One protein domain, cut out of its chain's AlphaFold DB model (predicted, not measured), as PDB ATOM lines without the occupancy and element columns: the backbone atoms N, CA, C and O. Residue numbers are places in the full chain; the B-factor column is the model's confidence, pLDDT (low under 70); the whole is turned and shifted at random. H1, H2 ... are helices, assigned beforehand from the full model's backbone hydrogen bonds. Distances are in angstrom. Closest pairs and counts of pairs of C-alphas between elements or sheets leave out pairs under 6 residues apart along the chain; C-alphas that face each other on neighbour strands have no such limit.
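What this domain is: This is residues 65 to 112 of the 279 residues of an uncharacterized protein of Deinococcus sp. K2S05-167 (UniProt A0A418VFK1). With little regular structure, this is an elongated string of loops and three short helices: H1 sits alone towards one end, H2 in the middle, and the tiny H3 packs on H2. Long loops join them. The printed part has 48 residues, of which 18 are in named elements, H1, H2, H3 in order, all helix, with no named strand. It is compact, radius of gyration of the C-alphas 9.9 A, spanning 28 by 17 by 16 A.

How they stand to each other: Start at H1, residues 65 to 70, which is apart from H2, residues 86 to 93, and from H3, residues 107 to 110. Look next at Asn 91 and Gly 108, the closest C-alphas of H2 and H3, 4.0 A apart: these helices touch. In H1 and H2 every O i to N i+4 pair is within hydrogen-bond range; H3 is too short for one.

Where its parts are: Find C-alpha 65 at (-39.454, 8.603, -30.697), where H1 begins; it runs 8.7 A. H2 runs 10.3 A from C-alpha 86. H3, 4.8 A, ends at C-alpha 110, (-54.393, -10.633, -35.853).

The domain as a whole: The C-alphas farthest apart, Asp 65 and Gly 99, are 27.8 A apart. Both links are long, and the printed part has no cut. No printed residue is under 70 in pLDDT.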
ATOM      1  N   ASP A  65     -39.590   8.177 -32.087       96.25
ATOM      2  CA  ASP A  65     -39.454   8.603 -30.697       96.25
ATOM      3  C   ASP A  65     -40.817   8.621 -30.023       96.25
ATOM      4  O   ASP A  65     -40.981   8.070 -28.930       96.25
ATOM      5  N   ARG A  66     -41.840   9.111 -30.733       96.25
ATOM      6  CA  ARG A  66     -43.231   8.997 -30.286       96.25
ATOM      7  C   ARG A  66     -43.630   7.539 -30.076       96.25
ATOM      8  O   ARG A  66     -44.193   7.201 -29.033       96.25
ATOM      9  N   ALA A  67     -43.345   6.667 -31.045       96.69
ATOM     10  CA  ALA A  67     -43.695   5.254 -30.946       96.69
ATOM     11  C   ALA A  67     -43.014   4.579 -29.743       96.69
ATOM     12  O   ALA A  67     -43.679   3.890 -28.971       96.69
ATOM     13  N   ARG A  68     -41.714   4.819 -29.527       96.94
ATOM     14  CA  ARG A  68     -40.957   4.271 -28.384       96.94
ATOM     15  C   ARG A  68     -41.367   4.867 -27.039       96.94
ATOM     16  O   ARG A  68     -41.261   4.181 -26.020       96.94
ATOM     17  N   GLY A  69     -41.835   6.114 -27.025       95.56
ATOM     18  CA  GLY A  69     -42.402   6.757 -25.840       95.56
ATOM     19  C   GLY A  69     -43.681   6.067 -25.362       95.56
ATOM     20  O   GLY A  69     -43.877   5.897 -24.159       95.56
ATOM     21  N   ILE A  70     -44.512   5.603 -26.300       94.38
ATOM     22  CA  ILE A  70     -45.755   4.873 -26.009       94.38
ATOM     23  C   ILE A  70     -45.460   3.392 -25.727       94.38
ATOM     24  O   ILE A  70     -45.908   2.834 -24.724       94.38
ATOM     25  N   PHE A  71     -44.674   2.749 -26.593       96.00
ATOM     26  CA  PHE A  71     -44.447   1.310 -26.575       96.00
ATOM     27  C   PHE A  71     -42.999   0.963 -26.236       96.00
ATOM     28  O   PHE A  71     -42.110   0.912 -27.086       96.00
ATOM     29  N   ARG A  72     -42.777   0.594 -24.972       94.94
ATOM     30  CA  ARG A  72     -41.451   0.183 -24.478       94.94
ATOM     31  C   ARG A  72     -40.860  -1.024 -25.219       94.94
ATOM     32  O   ARG A  72     -39.643  -1.140 -25.273       94.94
ATOM     33  N   ALA A  73     -41.699  -1.882 -25.810       95.88
ATOM     34  CA  ALA A  73     -41.278  -3.055 -26.588       95.88
ATOM     35  C   ALA A  73     -40.469  -2.705 -27.856       95.88
ATOM     36  O   ALA A  73     -39.784  -3.566 -28.399       95.88
ATOM     37  N   LEU A  74     -40.529  -1.449 -28.312       96.62
ATOM     38  CA  LEU A  74     -39.800  -0.959 -29.486       96.62
ATOM     39  C   LEU A  74     -38.380  -0.465 -29.158       96.62
ATOM     40  O   LEU A  74     -37.629  -0.080 -30.058       96.62
ATOM     41  N   LYS A  75     -37.995  -0.416 -27.876       94.88
ATOM     42  CA  LYS A  75     -36.636  -0.019 -27.486       94.88
ATOM     43  C   LYS A  75     -35.626  -1.039 -28.016       94.88
ATOM     44  O   LYS A  75     -35.816  -2.237 -27.851       94.88
ATOM     45  N   GLY A  76     -34.570  -0.549 -28.666       93.50
ATOM     46  CA  GLY A  76     -33.541  -1.388 -29.291       93.50
ATOM     47  C   GLY A  76     -33.948  -2.044 -30.618       93.50
ATOM     48  O   GLY A  76     -33.135  -2.747 -31.204       93.50
ATOM     49  N   ARG A  77     -35.175  -1.815 -31.110       96.06
ATOM     50  CA  ARG A  77     -35.640  -2.294 -32.423       96.06
ATOM     51  C   ARG A  77     -35.285  -1.311 -33.533       96.06
ATOM     52  O   ARG A  77     -35.339  -0.091 -33.322       96.06
ATOM     53  N   SER A  78     -34.989  -1.843 -34.716       97.31
ATOM     54  CA  SER A  78     -34.787  -1.053 -35.927       97.31
ATOM     55  C   SER A  78     -36.086  -0.357 -36.330       97.31
ATOM     56  O   SER A  78     -37.170  -0.935 -36.257       97.31
ATOM     57  N   ASN A  79     -35.982   0.888 -36.799       97.81
ATOM     58  CA  ASN A  79     -37.134   1.678 -37.237       97.81
ATOM     59  C   ASN A  79     -37.932   0.980 -38.349       97.81
ATOM     60  O   ASN A  79     -39.157   1.066 -38.359       97.81
ATOM     61  N   SER A  80     -37.263   0.279 -39.271       97.19
ATOM     62  CA  SER A  80     -37.921  -0.411 -40.389       97.19
ATOM     63  C   SER A  80     -38.824  -1.566 -39.946       97.19
ATOM     64  O   SER A  80     -39.737  -1.943 -40.678       97.19
ATOM     65  N   GLU A  81     -38.622  -2.106 -38.739       97.06
ATOM     66  CA  GLU A  81     -39.462  -3.182 -38.206       97.06
ATOM     67  C   GLU A  81     -40.879  -2.698 -37.844       97.06
ATOM     68  O   GLU A  81     -41.801  -3.510 -37.810       97.06
ATOM     69  N   PHE A  82     -41.077  -1.400 -37.573       97.56
ATOM     70  CA  PHE A  82     -42.347  -0.891 -37.033       97.56
ATOM     71  C   PHE A  82     -42.841   0.440 -37.624       97.56
ATOM     72  O   PHE A  82     -44.041   0.716 -37.581       97.56
ATOM     73  N   LEU A  83     -41.972   1.288 -38.183       97.94
ATOM     74  CA  LEU A  83     -42.407   2.531 -38.824       97.94
ATOM     75  C   LEU A  83     -42.981   2.255 -40.203       97.94
ATOM     76  O   LEU A  83     -42.387   1.534 -40.999       97.94
ATOM     77  N   ARG A  84     -44.139   2.859 -40.487       98.06
ATOM     78  CA  ARG A  84     -44.935   2.610 -41.699       98.06
ATOM     79  C   ARG A  84     -45.231   1.118 -41.933       98.06
ATOM     80  O   ARG A  84     -45.612   0.727 -43.029       98.06
ATOM     81  N   ASN A  85     -45.090   0.301 -40.887       97.81
ATOM     82  CA  ASN A  85     -45.291  -1.139 -40.892       97.81
ATOM     83  C   ASN A  85     -46.220  -1.512 -39.725       97.81
ATOM     84  O   ASN A  85     -45.752  -1.939 -38.665       97.81
ATOM     85  N   PRO A  86     -47.539  -1.322 -39.881       97.62
ATOM     86  CA  PRO A  86     -48.489  -1.495 -38.786       97.62
ATOM     87  C   PRO A  86     -48.579  -2.941 -38.284       97.62
ATOM     88  O   PRO A  86     -48.740  -3.174 -37.085       97.62
ATOM     89  N   GLN A  87     -48.406  -3.923 -39.173       98.12
ATOM     90  CA  GLN A  87     -48.357  -5.331 -38.793       98.12
ATOM     91  C   GLN A  87     -47.094  -5.650 -37.986       98.12
ATOM     92  O   GLN A  87     -47.196  -6.273 -36.930       98.12
ATOM     93  N   GLY A  88     -45.920  -5.192 -38.435       98.12
ATOM     94  CA  GLY A  88     -44.667  -5.338 -37.690       98.12
ATOM     95  C   GLY A  88     -44.736  -4.667 -36.316       98.12
ATOM     96  O   GLY A  88     -44.442  -5.302 -35.303       98.12
ATOM     97  N   MET A  89     -45.257  -3.437 -36.268       98.12
ATOM     98  CA  MET A  89     -45.542  -2.708 -35.032       98.12
ATOM     99  C   MET A  89     -46.405  -3.538 -34.073       98.12
ATOM    100  O   MET A  89     -46.001  -3.784 -32.938       98.12
ATOM    101  N   ALA A  90     -47.574  -4.005 -34.516       97.94
ATOM    102  CA  ALA A  90     -48.492  -4.766 -33.671       97.94
ATOM    103  C   ALA A  90     -47.883  -6.088 -33.187       97.94
ATOM    104  O   ALA A  90     -47.993  -6.429 -32.008       97.94
ATOM    105  N   ASN A  91     -47.188  -6.806 -34.072       98.44
ATOM    106  CA  ASN A  91     -46.518  -8.059 -33.738       98.44
ATOM    107  C   ASN A  91     -45.416  -7.868 -32.693       98.44
ATOM    108  O   ASN A  91     -45.266  -8.722 -31.827       98.44
ATOM    109  N   ILE A  92     -44.686  -6.749 -32.713       98.19
ATOM    110  CA  ILE A  92     -43.685  -6.438 -31.683       98.19
ATOM    111  C   ILE A  92     -44.353  -6.010 -30.375       98.19
ATOM    112  O   ILE A  92     -44.009  -6.510 -29.305       98.19
ATOM    113  N   VAL A  93     -45.314  -5.087 -30.445       97.62
ATOM    114  CA  VAL A  93     -45.960  -4.498 -29.262       97.62
ATOM    115  C   VAL A  93     -46.710  -5.546 -28.444       97.62
ATOM    116  O   VAL A  93     -46.672  -5.502 -27.205       97.62
ATOM    117  N   TYR A  94     -47.359  -6.495 -29.118       97.56
ATOM    118  CA  TYR A  94     -48.243  -7.475 -28.496       97.56
ATOM    119  C   TYR A  94     -47.670  -8.899 -28.414       97.56
ATOM    120  O   TYR A  94     -48.385  -9.792 -27.956       97.56
ATOM    121  N   ALA A  95     -46.409  -9.130 -28.800       97.75
ATOM    122  CA  ALA A  95     -45.767 -10.442 -28.677       97.75
ATOM    123  C   ALA A  95     -45.745 -10.949 -27.226       97.75
ATOM    124  O   ALA A  95     -45.383 -10.210 -26.307       97.75
ATOM    125  N   GLY A  96     -46.101 -12.224 -27.035       97.12
ATOM    126  CA  GLY A  96     -46.049 -12.917 -25.744       97.12
ATOM    127  C   GLY A  96     -47.030 -12.395 -24.689       97.12
ATOM    128  O   GLY A  96     -46.892 -12.721 -23.512       97.12
ATOM    129  N   LYS A  97     -48.000 -11.557 -25.072       96.19
ATOM    130  CA  LYS A  97     -48.982 -10.946 -24.164       96.19
ATOM    131  C   LYS A  97     -50.377 -11.469 -24.456       96.19
ATOM    132  O   LYS A  97     -50.718 -11.679 -25.613       96.19
ATOM    133  N   LEU A  98     -51.211 -11.602 -23.422       94.88
ATOM    134  CA  LEU A  98     -52.648 -11.888 -23.575       94.88
ATOM    135  C   LEU A  98     -52.923 -13.109 -24.484       94.88
ATOM    136  O   LEU A  98     -53.787 -13.084 -25.362       94.88
ATOM    137  N   GLY A  99     -52.120 -14.165 -24.315       97.50
ATOM    138  CA  GLY A  99     -52.207 -15.402 -25.096       97.50
ATOM    139  C   GLY A  99     -51.638 -15.340 -26.519       97.50
ATOM    140  O   GLY A  99     -51.708 -16.347 -27.219       97.50
ATOM    141  N   ASN A 100     -51.086 -14.206 -26.958       98.25
ATOM    142  CA  ASN A 100     -50.395 -14.106 -28.242       98.25
ATOM    143  C   ASN A 100     -49.068 -14.869 -28.220       98.25
ATOM    144  O   ASN A 100     -48.344 -14.853 -27.221       98.25
ATOM    145  N   GLY A 101     -48.713 -15.457 -29.361       98.19
ATOM    146  CA  GLY A 101     -47.392 -16.009 -29.616       98.19
ATOM    147  C   GLY A 101     -46.290 -14.948 -29.719       98.19
ATOM    148  O   GLY A 101     -46.471 -13.761 -29.428       98.19
ATOM    149  N   ASN A 102     -45.106 -15.388 -30.145       98.12
ATOM    150  CA  ASN A 102     -43.969 -14.504 -30.407       98.12
ATOM    151  C   ASN A 102     -44.225 -13.585 -31.624       98.12
ATOM    152  O   ASN A 102     -45.237 -13.706 -32.311       98.12
ATOM    153  N   VAL A 103     -43.286 -12.685 -31.931       97.62
ATOM    154  CA  VAL A 103     -43.404 -11.732 -33.056       97.62
ATOM    155  C   VAL A 103     -43.705 -12.433 -34.393       97.62
ATOM    156  O   VAL A 103     -44.510 -11.934 -35.177       97.62
ATOM    157  N   ALA A 104     -43.103 -13.602 -34.639       97.81
ATOM    158  CA  ALA A 104     -43.256 -14.348 -35.889       97.81
ATOM    159  C   ALA A 104     -44.640 -15.004 -36.055       97.81
ATOM    160  O   ALA A 104     -45.030 -15.310 -37.176       97.81
ATOM    161  N   SER A 105     -45.401 -15.182 -34.969       98.12
ATOM    162  CA  SER A 105     -46.746 -15.777 -35.023       98.12
ATOM    163  C   SER A 105     -47.768 -14.945 -35.806       98.12
ATOM    164  O   SER A 105     -48.774 -15.480 -36.259       98.12
ATOM    165  N   GLY A 106     -47.553 -13.629 -35.933       97.94
ATOM    166  CA  GLY A 106     -48.546 -12.711 -36.501       97.94
ATOM    167  C   GLY A 106     -49.728 -12.393 -35.574       97.94
ATOM    168  O   GLY A 106     -50.613 -11.618 -35.947       97.94
ATOM    169  N   ASP A 107     -49.745 -12.953 -34.358       98.50
ATOM    170  CA  ASP A 107     -50.859 -12.812 -33.417       98.50
ATOM    171  C   ASP A 107     -51.072 -11.359 -32.982       98.50
ATOM    172  O   ASP A 107     -52.208 -10.941 -32.774       98.50
ATOM    173  N   GLY A 108     -50.002 -10.566 -32.875       98.12
ATOM    174  CA  GLY A 108     -50.118  -9.175 -32.450       98.12
ATOM    175  C   GLY A 108     -50.962  -8.338 -33.408       98.12
ATOM    176  O   GLY A 108     -51.801  -7.560 -32.964       98.12
ATOM    177  N   TRP A 109     -50.811  -8.538 -34.717       98.06
ATOM    178  CA  TRP A 109     -51.671  -7.907 -35.717       98.06
ATOM    179  C   TRP A 109     -53.053  -8.554 -35.785       98.06
ATOM    180  O   TRP A 109     -54.059  -7.841 -35.852       98.06
ATOM    181  N   ARG A 110     -53.126  -9.891 -35.752       98.12
ATOM    182  CA  ARG A 110     -54.393 -10.633 -35.853       98.12
ATOM    183  C   ARG A 110     -55.346 -10.302 -34.701       98.12
ATOM    184  O   ARG A 110     -56.531 -10.086 -34.941       98.12
ATOM    185  N   TYR A 111     -54.831 -10.162 -33.484       98.31
ATOM    186  CA  TYR A 111     -55.606  -9.920 -32.264       98.31
ATOM    187  C   TYR A 111     -55.343  -8.538 -31.646       98.31
ATOM    188  O   TYR A 111     -55.428  -8.376 -30.428       98.31
ATOM    189  N   ARG A 112     -55.023  -7.531 -32.468       97.75
ATOM    190  CA  ARG A 112     -54.951  -6.120 -32.040       97.75
ATOM    191  C   ARG A 112     -56.303  -5.602 -31.528       97.75
ATOM    192  O   ARG A 112     -57.330  -6.255 -31.734       97.75
TER     193      ARG A 112